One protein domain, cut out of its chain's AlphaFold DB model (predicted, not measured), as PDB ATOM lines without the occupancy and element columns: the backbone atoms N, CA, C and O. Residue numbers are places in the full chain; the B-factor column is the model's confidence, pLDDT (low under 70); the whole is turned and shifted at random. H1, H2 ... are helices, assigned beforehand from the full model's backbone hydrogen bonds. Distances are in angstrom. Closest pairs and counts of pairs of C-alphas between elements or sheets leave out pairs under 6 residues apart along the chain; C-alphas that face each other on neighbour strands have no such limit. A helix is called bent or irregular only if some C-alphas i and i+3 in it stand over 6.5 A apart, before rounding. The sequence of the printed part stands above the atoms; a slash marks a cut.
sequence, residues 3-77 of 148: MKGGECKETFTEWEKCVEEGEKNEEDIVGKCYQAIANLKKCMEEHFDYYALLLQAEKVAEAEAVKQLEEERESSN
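What this domain is: This is residues 3 to 77 of the 148 residues of an uncharacterized protein of Phtheirospermum japonicum (UniProt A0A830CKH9). Two helices, H1 and H3, lie side by side and run opposite ways, with the short H2 in the turn between them; from the far end of H3 the long H4 turns off at a corner as an arm, and its residues 53 to 76 stick out with Asn 77. The printed part has 75 residues with four named helices, H1, H2, H3 and H4 in chain order, and no named strand; the class is all helix. The whole is extended, with a radius of gyration of the C-alphas of 18.0 A, and flat, spanning 51 by 32 by 16 A.

How they stand to each other: H1, residues 9 to 24, touches H2, residues 29 to 32, with residues 18 to 23 alone; the closest C-alphas are those of Gly 22 and Ile 29, 5.1 A apart. With residues 11 to 18 alone, H1 touches H3, residues 34 to 46, at a shallow tilt of 22 degrees, opposite ways; the closest C-alphas are those of Trp 15 and Ala 36, 5.1 A apart. H2 and H3 meet only through their link. H4, residues 48 to 76, is close to H3 but not clearly touching, about perpendicular at 83 degrees; the closest C-alphas, those of Met 44 and Tyr 51, are 7.2 A apart. H4 is apart from H1 and H2. Every O i to N i+4 pair is within hydrogen-bond range in H1 and H3, and 23 of 25 are in H4; H2 is too short for such a pair, and its 1 O i to N i+3 pair is not within range.

Where its parts are: H1 begins at C-alpha 9 (-20.690, 10.736, -2.762) and is 22.4 A long. H2 measures 5.1 A and H3 18.3 A. H4 measures 39.9 A and ends at C-alpha 76 (18.765, 20.106, 21.481); it has a kink of 35 degrees near residue 55 and is irregular, but only just: C-alphas 50 and 53 are 6.9 A apart.

The domain as a whole: The two C-alphas farthest apart, those of Asn 25 and Asn 77, are 51.5 A apart. Without the free residues 53 to 77, the body spans 36 by 18 by 13 A. The printed part has no cut, and its three links between helices are tight. Mean pLDDT of the printed part is 82.7; residues 3 to 5, 54 to 55 and 75 to 77 are under 70.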
ATOM      1  N   MET A   3     -13.609  10.285  -1.123       66.69
ATOM      2  CA  MET A   3     -14.931  10.923  -1.089       66.69
ATOM      3  C   MET A   3     -15.745  10.800  -2.392       66.69
ATOM      4  O   MET A   3     -16.945  11.051  -2.391       66.69
ATOM      5  N   LYS A   4     -15.135  10.345  -3.501       69.75
ATOM      6  CA  LYS A   4     -15.849  10.066  -4.766       69.75
ATOM      7  C   LYS A   4     -16.510   8.680  -4.806       69.75
ATOM      8  O   LYS A   4     -17.202   8.365  -5.778       69.75
ATOM      9  N   GLY A   5     -16.315   7.857  -3.773       68.31
ATOM     10  CA  GLY A   5     -16.969   6.560  -3.597       68.31
ATOM     11  C   GLY A   5     -17.414   6.360  -2.147       68.31
ATOM     12  O   GLY A   5     -16.628   6.563  -1.229       68.31
ATOM     13  N   GLY A   6     -18.672   5.976  -1.938       78.44
ATOM     14  CA  GLY A   6     -19.272   5.807  -0.608       78.44
ATOM     15  C   GLY A   6     -20.637   6.485  -0.494       78.44
ATOM     16  O   GLY A   6     -21.150   7.026  -1.476       78.44
ATOM     17  N   GLU A   7     -21.210   6.458   0.707       82.69
ATOM     18  CA  GLU A   7     -22.558   6.972   1.000       82.69
ATOM     19  C   GLU A   7     -22.633   8.509   0.921       82.69
ATOM     20  O   GLU A   7     -23.654   9.058   0.523       82.69
ATOM     21  N   CYS A   8     -21.514   9.209   1.138       88.75
ATOM     22  CA  CYS A   8     -21.420  10.672   1.024       88.75
ATOM     23  C   CYS A   8     -21.023  11.181  -0.368       88.75
ATOM     24  O   CYS A   8     -20.642  12.339  -0.526       88.75
ATOM     25  N   LYS A   9     -21.077  10.334  -1.402       89.69
ATOM     26  CA  LYS A   9     -20.690  10.736  -2.762       89.69
ATOM     27  C   LYS A   9     -21.565  11.871  -3.303       89.69
ATOM     28  O   LYS A   9     -21.062  12.753  -3.998       89.69
ATOM     29  N   GLU A  10     -22.867  11.833  -3.033       90.88
ATOM     30  CA  GLU A  10     -23.815  12.831  -3.546       90.88
ATOM     31  C   GLU A  10     -23.577  14.200  -2.906       90.88
ATOM     32  O   GLU A  10     -23.365  15.175  -3.626       90.88
ATOM     33  N   THR A  11     -23.466  14.247  -1.575       90.06
ATOM     34  CA  THR A  11     -23.141  15.474  -0.829       90.06
ATOM     35  C   THR A  11     -21.763  16.022  -1.201       90.06
ATOM     36  O   THR A  11     -21.588  17.233  -1.321       90.06
ATOM     37  N   PHE A  12     -20.791  15.146  -1.472       89.75
ATOM     38  CA  PHE A  12     -19.477  15.548  -1.971       89.75
ATOM     39  C   PHE A  12     -19.547  16.155  -3.379       89.75
ATOM     40  O   PHE A  12     -18.900  17.162  -3.651       89.75
ATOM     41  N   THR A  13     -20.362  15.584  -4.268       92.06
ATOM     42  CA  THR A  13     -20.540  16.097  -5.637       92.06
ATOM     43  C   THR A  13     -21.241  17.461  -5.641       92.06
ATOM     44  O   THR A  13     -20.910  18.319  -6.457       92.06
ATOM     45  N   GLU A  14     -22.201  17.684  -4.741       92.50
ATOM     46  CA  GLU A  14     -22.841  18.995  -4.564       92.50
ATOM     47  C   GLU A  14     -21.858  20.051  -4.060       92.50
ATOM     48  O   GLU A  14     -21.844  21.173  -4.566       92.50
ATOM     49  N   TRP A  15     -21.000  19.682  -3.108       92.44
ATOM     50  CA  TRP A  15     -19.925  20.551  -2.655       92.44
ATOM     51  C   TRP A  15     -18.941  20.884  -3.787       92.44
ATOM     52  O   TRP A  15     -18.676  22.063  -4.002       92.44
ATOM     53  N   GLU A  16     -18.472  19.893  -4.562       91.44
ATOM     54  CA  GLU A  16     -17.572  20.129  -5.707       91.44
ATOM     55  C   GLU A  16     -18.188  21.104  -6.722       91.44
ATOM     56  O   GLU A  16     -17.512  22.030  -7.164       91.44
ATOM     57  N   LYS A  17     -19.480  20.955  -7.043       93.56
ATOM     58  CA  LYS A  17     -20.181  21.894  -7.935       93.56
ATOM     59  C   LYS A  17     -20.247  23.303  -7.361       93.56
ATOM     60  O   LYS A  17     -20.038  24.266  -8.088       93.56
ATOM     61  N   CYS A  18     -20.524  23.431  -6.065       92.88
ATOM     62  CA  CYS A  18     -20.565  24.735  -5.417       92.88
ATOM     63  C   CYS A  18     -19.192  25.426  -5.447       92.88
ATOM     64  O   CYS A  18     -19.116  26.625  -5.710       92.88
ATOM     65  N   VAL A  19     -18.114  24.669  -5.218       90.44
ATOM     66  CA  VAL A  19     -16.736  25.169  -5.314       90.44
ATOM     67  C   VAL A  19     -16.427  25.611  -6.743       90.44
ATOM     68  O   VAL A  19     -15.968  26.730  -6.933       90.44
ATOM     69  N   GLU A  20     -16.754  24.791  -7.744       92.50
ATOM     70  CA  GLU A  20     -16.530  25.108  -9.161       92.50
ATOM     71  C   GLU A  20     -17.291  26.376  -9.598       92.50
ATOM     72  O   GLU A  20     -16.755  27.226 -10.312       92.50
ATOM     73  N   GLU A  21     -18.528  26.558  -9.125       92.00
ATOM     74  CA  GLU A  21     -19.303  27.781  -9.350       92.00
ATOM     75  C   GLU A  21     -18.737  28.995  -8.600       92.00
ATOM     76  O   GLU A  21     -18.794  30.112  -9.114       92.00
ATOM     77  N   GLY A  22     -18.218  28.801  -7.385       88.94
ATOM     78  CA  GLY A  22     -17.573  29.852  -6.598       88.94
ATOM     79  C   GLY A  22     -16.274  30.341  -7.240       88.94
ATOM     80  O   GLY A  22     -16.095  31.546  -7.400       88.94
ATOM     81  N   GLU A  23     -15.424  29.419  -7.696       89.00
ATOM     82  CA  GLU A  23     -14.175  29.728  -8.404       89.00
ATOM     83  C   GLU A  23     -14.434  30.464  -9.720       89.00
ATOM     84  O   GLU A  23     -13.772  31.455 -10.023       89.00
ATOM     85  N   LYS A  24     -15.432  30.022 -10.493       92.31
ATOM     86  CA  LYS A  24     -15.773  30.644 -11.778       92.31
ATOM     87  C   LYS A  24     -16.288  32.078 -11.637       92.31
ATOM     88  O   LYS A  24     -16.099  32.876 -12.553       92.31
ATOM     89  N   ASN A  25     -16.954  32.383 -10.527       89.31
ATOM     90  CA  ASN A  25     -17.530  33.698 -10.269       89.31
ATOM     91  C   ASN A  25     -16.637  34.596  -9.391       89.31
ATOM     92  O   ASN A  25     -17.057  35.705  -9.074       89.31
ATOM     93  N   GLU A  26     -15.442  34.131  -8.997       86.38
ATOM     94  CA  GLU A  26     -14.556  34.813  -8.035       86.38
ATOM     95  C   GLU A  26     -15.272  35.171  -6.712       86.38
ATOM     96  O   GLU A  26     -15.035  36.214  -6.102       86.38
ATOM     97  N   GLU A  27     -16.184  34.302  -6.266       85.81
ATOM     98  CA  GLU A  27     -16.946  34.464  -5.025       85.81
ATOM     99  C   GLU A  27     -16.237  33.786  -3.840       85.81
ATOM    100  O   GLU A  27     -15.448  32.856  -4.009       85.81
ATOM    101  N   ASP A  28     -16.558  34.204  -2.611       86.69
ATOM    102  CA  ASP A  28     -16.084  33.506  -1.413       86.69
ATOM    103  C   ASP A  28     -16.738  32.118  -1.293       86.69
ATOM    104  O   ASP A  28     -17.891  31.962  -0.875       86.69
ATOM    105  N   ILE A  29     -15.965  31.098  -1.660       86.38
ATOM    106  CA  ILE A  29     -16.350  29.685  -1.638       86.38
ATOM    107  C   ILE A  29     -16.704  29.238  -0.214       86.38
ATOM    108  O   ILE A  29     -17.618  28.430  -0.033       86.38
ATOM    109  N   VAL A  30     -16.015  29.766   0.806       80.31
ATOM    110  CA  VAL A  30     -16.223  29.358   2.202       80.31
ATOM    111  C   VAL A  30     -17.608  29.789   2.672       80.31
ATOM    112  O   VAL A  30     -18.339  28.973   3.236       80.31
ATOM    113  N   GLY A  31     -18.003  31.034   2.389       85.25
ATOM    114  CA  GLY A  31     -19.339  31.541   2.689       85.25
ATOM    115  C   GLY A  31     -20.437  30.894   1.841       85.25
ATOM    116  O   GLY A  31     -21.450  30.447   2.380       85.25
ATOM    117  N   LYS A  32     -20.238  30.797   0.521       86.56
ATOM    118  CA  LYS A  32     -21.247  30.274  -0.419       86.56
ATOM    119  C   LYS A  32     -21.528  28.786  -0.214       86.56
ATOM    120  O   LYS A  32     -22.683  28.362  -0.206       86.56
ATOM    121  N   CYS A  33     -20.475  27.996  -0.024       92.12
ATOM    122  CA  CYS A  33     -20.564  26.542   0.062       92.12
ATOM    123  C   CYS A  33     -20.620  26.028   1.497       92.12
ATOM    124  O   CYS A  33     -20.600  24.815   1.699       92.12
ATOM    125  N   TYR A  34     -20.749  26.913   2.492       89.81
ATOM    126  CA  TYR A  34     -20.849  26.538   3.902       89.81
ATOM    127  C   TYR A  34     -21.921  25.471   4.146       89.81
ATOM    128  O   TYR A  34     -21.677  24.482   4.833       89.81
ATOM    129  N   GLN A  35     -23.099  25.631   3.539       90.12
ATOM    130  CA  GLN A  35     -24.195  24.678   3.702       90.12
ATOM    131  C   GLN A  35     -23.879  23.316   3.062       90.12
ATOM    132  O   GLN A  35     -24.190  22.279   3.645       90.12
ATOM    133  N   ALA A  36     -23.204  23.307   1.909       91.25
ATOM    134  CA  ALA A  36     -22.746  22.077   1.265       91.25
ATOM    135  C   ALA A  36     -21.664  21.371   2.104       91.25
ATOM    136  O   ALA A  36     -21.731  20.158   2.301       91.25
ATOM    137  N   ILE A  37     -20.727  22.132   2.684       88.88
ATOM    138  CA  ILE A  37     -19.709  21.622   3.618       88.88
ATOM    139  C   ILE A  37     -20.368  21.051   4.877       88.88
ATOM    140  O   ILE A  37     -19.983  19.978   5.334       88.88
ATOM    141  N   ALA A  38     -21.375  21.729   5.434       90.62
ATOM    142  CA  ALA A  38     -22.093  21.264   6.617       90.62
ATOM    143  C   ALA A  38     -22.823  19.934   6.357       90.62
ATOM    144  O   ALA A  38     -22.738  19.021   7.178       90.62
ATOM    145  N   ASN A  39     -23.476  19.795   5.200       90.81
ATOM    146  CA  ASN A  39     -24.141  18.553   4.797       90.81
ATOM    147  C   ASN A  39     -23.139  17.413   4.569       90.81
ATOM    148  O   ASN A  39     -23.360  16.293   5.033       90.81
ATOM    149  N   LEU A  40     -22.022  17.698   3.895       88.25
ATOM    150  CA  LEU A  40     -20.946  16.731   3.686       88.25
ATOM    151  C   LEU A  40     -20.352  16.270   5.021       88.25
ATOM    152  O   LEU A  40     -20.227  15.069   5.256       88.25
ATOM    153  N   LYS A  41     -20.052  17.210   5.921       86.94
ATOM    154  CA  LYS A  41     -19.537  16.914   7.260       86.94
ATOM    155  C   LYS A  41     -20.509  16.048   8.055       86.94
ATOM    156  O   LYS A  41     -20.085  15.051   8.626       86.94
ATOM    157  N   LYS A  42     -21.800  16.384   8.048       89.19
ATOM    158  CA  LYS A  42     -22.827  15.588   8.730       89.19
ATOM    159  C   LYS A  42     -22.872  14.154   8.197       89.19
ATOM    160  O   LYS A  42     -22.909  13.215   8.982       89.19
ATOM    161  N   CYS A  43     -22.789  13.982   6.879       89.12
ATOM    162  CA  CYS A  43     -22.717  12.656   6.275       89.12
ATOM    163  C   CYS A  43     -21.457  11.893   6.721       89.12
ATOM    164  O   CYS A  43     -21.524  10.721   7.082       89.12
ATOM    165  N   MET A  44     -20.297  12.553   6.764       84.31
ATOM    166  CA  MET A  44     -19.057  11.928   7.237       84.31
ATOM    167  C   MET A  44     -19.103  11.547   8.724       84.31
ATOM    168  O   MET A  44     -18.496  10.550   9.109       84.31
ATOM    169  N   GLU A  45     -19.809  12.320   9.553       83.44
ATOM    170  CA  GLU A  45     -20.031  12.014  10.971       83.44
ATOM    171  C   GLU A  45     -20.969  10.811  11.158       83.44
ATOM    172  O   GLU A  45     -20.702   9.961  12.006       83.44
ATOM    173  N   GLU A  46     -22.029  10.700  10.350       85.94
ATOM    174  CA  GLU A  46     -22.955   9.554  10.369       85.94
ATOM    175  C   GLU A  46     -22.290   8.262   9.868       85.94
ATOM    176  O   GLU A  46     -22.538   7.186  10.410       85.94
ATOM    177  N   HIS A  47     -21.382   8.373   8.897       82.38
ATOM    178  CA  HIS A  47     -20.630   7.254   8.328       82.38
ATOM    179  C   HIS A  47     -19.182   7.212   8.833       82.38
ATOM    180  O   HIS A  47     -18.264   6.844   8.091       82.38
ATOM    181  N   PHE A  48     -18.965   7.583  10.103       78.00
ATOM    182  CA  PHE A  48     -17.632   7.657  10.705       78.00
ATOM    183  C   PHE A  48     -16.848   6.360  10.517       78.00
ATOM    184  O   PHE A  48     -15.682   6.432  10.160       78.00
ATOM    185  N   ASP A  49     -17.472   5.188  10.659       75.00
ATOM    186  CA  ASP A  49     -16.794   3.889  10.559       75.00
ATOM    187  C   ASP A  49     -16.126   3.647   9.192       75.00
ATOM    188  O   ASP A  49     -15.057   3.037   9.125       75.00
ATOM    189  N   TYR A  50     -16.696   4.185   8.107       74.19
ATOM    190  CA  TYR A  50     -16.102   4.121   6.765       74.19
ATOM    191  C   TYR A  50     -14.837   4.989   6.653       74.19
ATOM    192  O   TYR A  50     -13.870   4.613   5.989       74.19
ATOM    193  N   TYR A  51     -14.811   6.130   7.347       70.88
ATOM    194  CA  TYR A  51     -13.685   7.070   7.356       70.88
ATOM    195  C   TYR A  51     -12.712   6.848   8.528       70.88
ATOM    196  O   TYR A  51     -11.580   7.330   8.495       70.88
ATOM    197  N   ALA A  52     -13.114   6.086   9.545       76.44
ATOM    198  CA  ALA A  52     -12.407   5.912  10.807       76.44
ATOM    199  C   ALA A  52     -11.064   5.220  10.618       76.44
ATOM    200  O   ALA A  52     -10.087   5.608  11.246       76.44
ATOM    201  N   LEU A  53     -10.999   4.222   9.736       73.00
ATOM    202  CA  LEU A  53      -9.759   3.499   9.455       73.00
ATOM    203  C   LEU A  53      -8.705   4.410   8.814       73.00
ATOM    204  O   LEU A  53      -7.525   4.317   9.140       73.00
ATOM    205  N   LEU A  54      -9.141   5.329   7.951       68.31
ATOM    206  CA  LEU A  54      -8.268   6.333   7.352       68.31
ATOM    207  C   LEU A  54      -7.826   7.364   8.403       68.31
ATOM    208  O   LEU A  54      -6.641   7.666   8.518       68.31
ATOM    209  N   LEU A  55      -8.770   7.837   9.221       67.38
ATOM    210  CA  LEU A  55      -8.525   8.865  10.232       67.38
ATOM    211  C   LEU A  55      -7.659   8.363  11.399       67.38
ATOM    212  O   LEU A  55      -6.919   9.130  12.007       67.38
ATOM    213  N   GLN A  56      -7.737   7.077  11.738       74.06
ATOM    214  CA  GLN A  56      -6.869   6.462  12.744       74.06
ATOM    215  C   GLN A  56      -5.433   6.336  12.238       74.06
ATOM    216  O   GLN A  56      -4.509   6.636  12.990       74.06
ATOM    217  N   ALA A  57      -5.243   5.944  10.975       73.06
ATOM    218  CA  ALA A  57      -3.916   5.866  10.375       73.06
ATOM    219  C   ALA A  57      -3.228   7.242  10.337       73.06
ATOM    220  O   ALA A  57      -2.052   7.351  10.675       73.06
ATOM    221  N   GLU A  58      -3.978   8.294  10.003       72.12
ATOM    222  CA  GLU A  58      -3.486   9.675  10.016       72.12
ATOM    223  C   GLU A  58      -3.095  10.131  11.428       72.12
ATOM    224  O   GLU A  58      -1.974  10.584  11.641       72.12
ATOM    225  N   LYS A  59      -3.957   9.904  12.427       76.44
ATOM    226  CA  LYS A  59      -3.681  10.281  13.824       76.44
ATOM    227  C   LYS A  59      -2.465   9.578  14.423       76.44
ATOM    228  O   LYS A  59      -1.763  10.171  15.238       76.44
ATOM    229  N   VAL A  60      -2.225   8.318  14.062       80.31
ATOM    230  CA  VAL A  60      -1.032   7.587  14.518       80.31
ATOM    231  C   VAL A  60       0.227   8.202  13.908       80.31
ATOM    232  O   VAL A  60       1.180   8.460  14.637       80.31
ATOM    233  N   ALA A  61       0.204   8.520  12.611       75.62
ATOM    234  CA  ALA A  61       1.325   9.177  11.945       75.62
ATOM    235  C   ALA A  61       1.604  10.581  12.516       75.62
ATOM    236  O   ALA A  61       2.759  10.934  12.750       75.62
ATOM    237  N   GLU A  62       0.559  11.364  12.803       76.56
ATOM    238  CA  GLU A  62       0.691  12.671  13.460       76.56
ATOM    239  C   GLU A  62       1.288  12.544  14.869       76.56
ATOM    240  O   GLU A  62       2.199  13.291  15.221       76.56
ATOM    241  N   ALA A  63       0.820  11.584  15.671       81.94
ATOM    242  CA  ALA A  63       1.327  11.366  17.025       81.94
ATOM    243  C   ALA A  63       2.805  10.936  17.034       81.94
ATOM    244  O   ALA A  63       3.579  11.395  17.875       81.94
ATOM    245  N   GLU A  64       3.213  10.088  16.090       81.94
ATOM    246  CA  GLU A  64       4.613   9.690  15.929       81.94
ATOM    247  C   GLU A  64       5.496  10.867  15.498       81.94
ATOM    248  O   GLU A  64       6.592  11.028  16.037       81.94
ATOM    249  N   ALA A  65       5.015  11.722  14.591       82.44
ATOM    250  CA  ALA A  65       5.737  12.920  14.167       82.44
ATOM    251  C   ALA A  65       5.906  13.929  15.316       82.44
ATOM    252  O   ALA A  65       6.998  14.457  15.517       82.44
ATOM    253  N   VAL A  66       4.860  14.164  16.116       86.56
ATOM    254  CA  VAL A  66       4.936  15.046  17.294       86.56
ATOM    255  C   VAL A  66       5.937  14.508  18.318       86.56
ATOM    256  O   VAL A  66       6.768  15.270  18.806       86.56
ATOM    257  N   LYS A  67       5.926  13.197  18.581       86.12
ATOM    258  CA  LYS A  67       6.867  12.558  19.510       86.12
ATOM    259  C   LYS A  67       8.324  12.722  19.067       86.12
ATOM    260  O   LYS A  67       9.174  13.041  19.890       86.12
ATOM    261  N   GLN A  68       8.607  12.556  17.775       81.44
ATOM    262  CA  GLN A  68       9.954  12.761  17.223       81.44
ATOM    263  C   GLN A  68      10.411  14.219  17.366       81.44
ATOM    264  O   GLN A  68      11.538  14.472  17.783       81.44
ATOM    265  N   LEU A  69       9.521  15.181  17.099       81.81
ATOM    266  CA  LEU A  69       9.820  16.608  17.257       81.81
ATOM    267  C   LEU A  69      10.077  17.001  18.720       81.81
ATOM    268  O   LEU A  69      10.902  17.873  18.993       81.81
ATOM    269  N   GLU A  70       9.368  16.391  19.671       85.88
ATOM    270  CA  GLU A  70       9.590  16.605  21.104       85.88
ATOM    271  C   GLU A  70      10.924  15.999  21.564       85.88
ATOM    272  O   GLU A  70      11.701  16.678  22.236       85.88
ATOM    273  N   GLU A  71      11.249  14.782  21.123       82.69
ATOM    274  CA  GLU A  71      12.529  14.120  21.409       82.69
ATOM    275  C   GLU A  71      13.729  14.902  20.825       82.69
ATOM    276  O   GLU A  71      14.742  15.091  21.509       82.69
ATOM    277  N   GLU A  72      13.611  15.445  19.607       78.00
ATOM    278  CA  GLU A  72      14.623  16.326  19.002       78.00
ATOM    279  C   GLU A  72      14.809  17.628  19.798       78.00
ATOM    280  O   GLU A  72      15.945  18.027  20.078       78.00
ATOM    281  N   ARG A  73      13.719  18.268  20.243       77.00
ATOM    282  CA  ARG A  73      13.771  19.481  21.084       77.00
ATOM    283  C   ARG A  73      14.396  19.216  22.453       77.00
ATOM    284  O   ARG A  73      15.134  20.062  22.958       77.00
ATOM    285  N   GLU A  74      14.141  18.063  23.059       73.25
ATOM    286  CA  GLU A  74      14.762  17.679  24.332       73.25
ATOM    287  C   GLU A  74      16.247  17.325  24.182       73.25
ATOM    288  O   GLU A  74      17.037  17.595  25.091       73.25
ATOM    289  N   SER A  75      16.649  16.763  23.038       66.31
ATOM    290  CA  SER A  75      18.061  16.511  22.729       66.31
ATOM    291  C   SER A  75      18.833  17.809  22.447       66.31
ATOM    292  O   SER A  75      19.948  17.966  22.940       66.31
ATOM    293  N   SER A  76      18.195  18.784  21.789       59.97
ATOM    294  CA  SER A  76      18.765  20.106  21.481       59.97
ATOM    295  C   SER A  76      18.960  20.976  22.734       59.97
ATOM    296  O   SER A  76      19.955  21.682  22.866       59.97
ATOM    297  N   ASN A  77      18.044  20.894  23.707       57.84
ATOM    298  CA  ASN A  77      18.125  21.667  24.956       57.84
ATOM    299  C   ASN A  77      19.225  21.191  25.926       57.84
ATOM    300  O   ASN A  77      19.532  21.888  26.892       57.84
TER     301      ASN A  77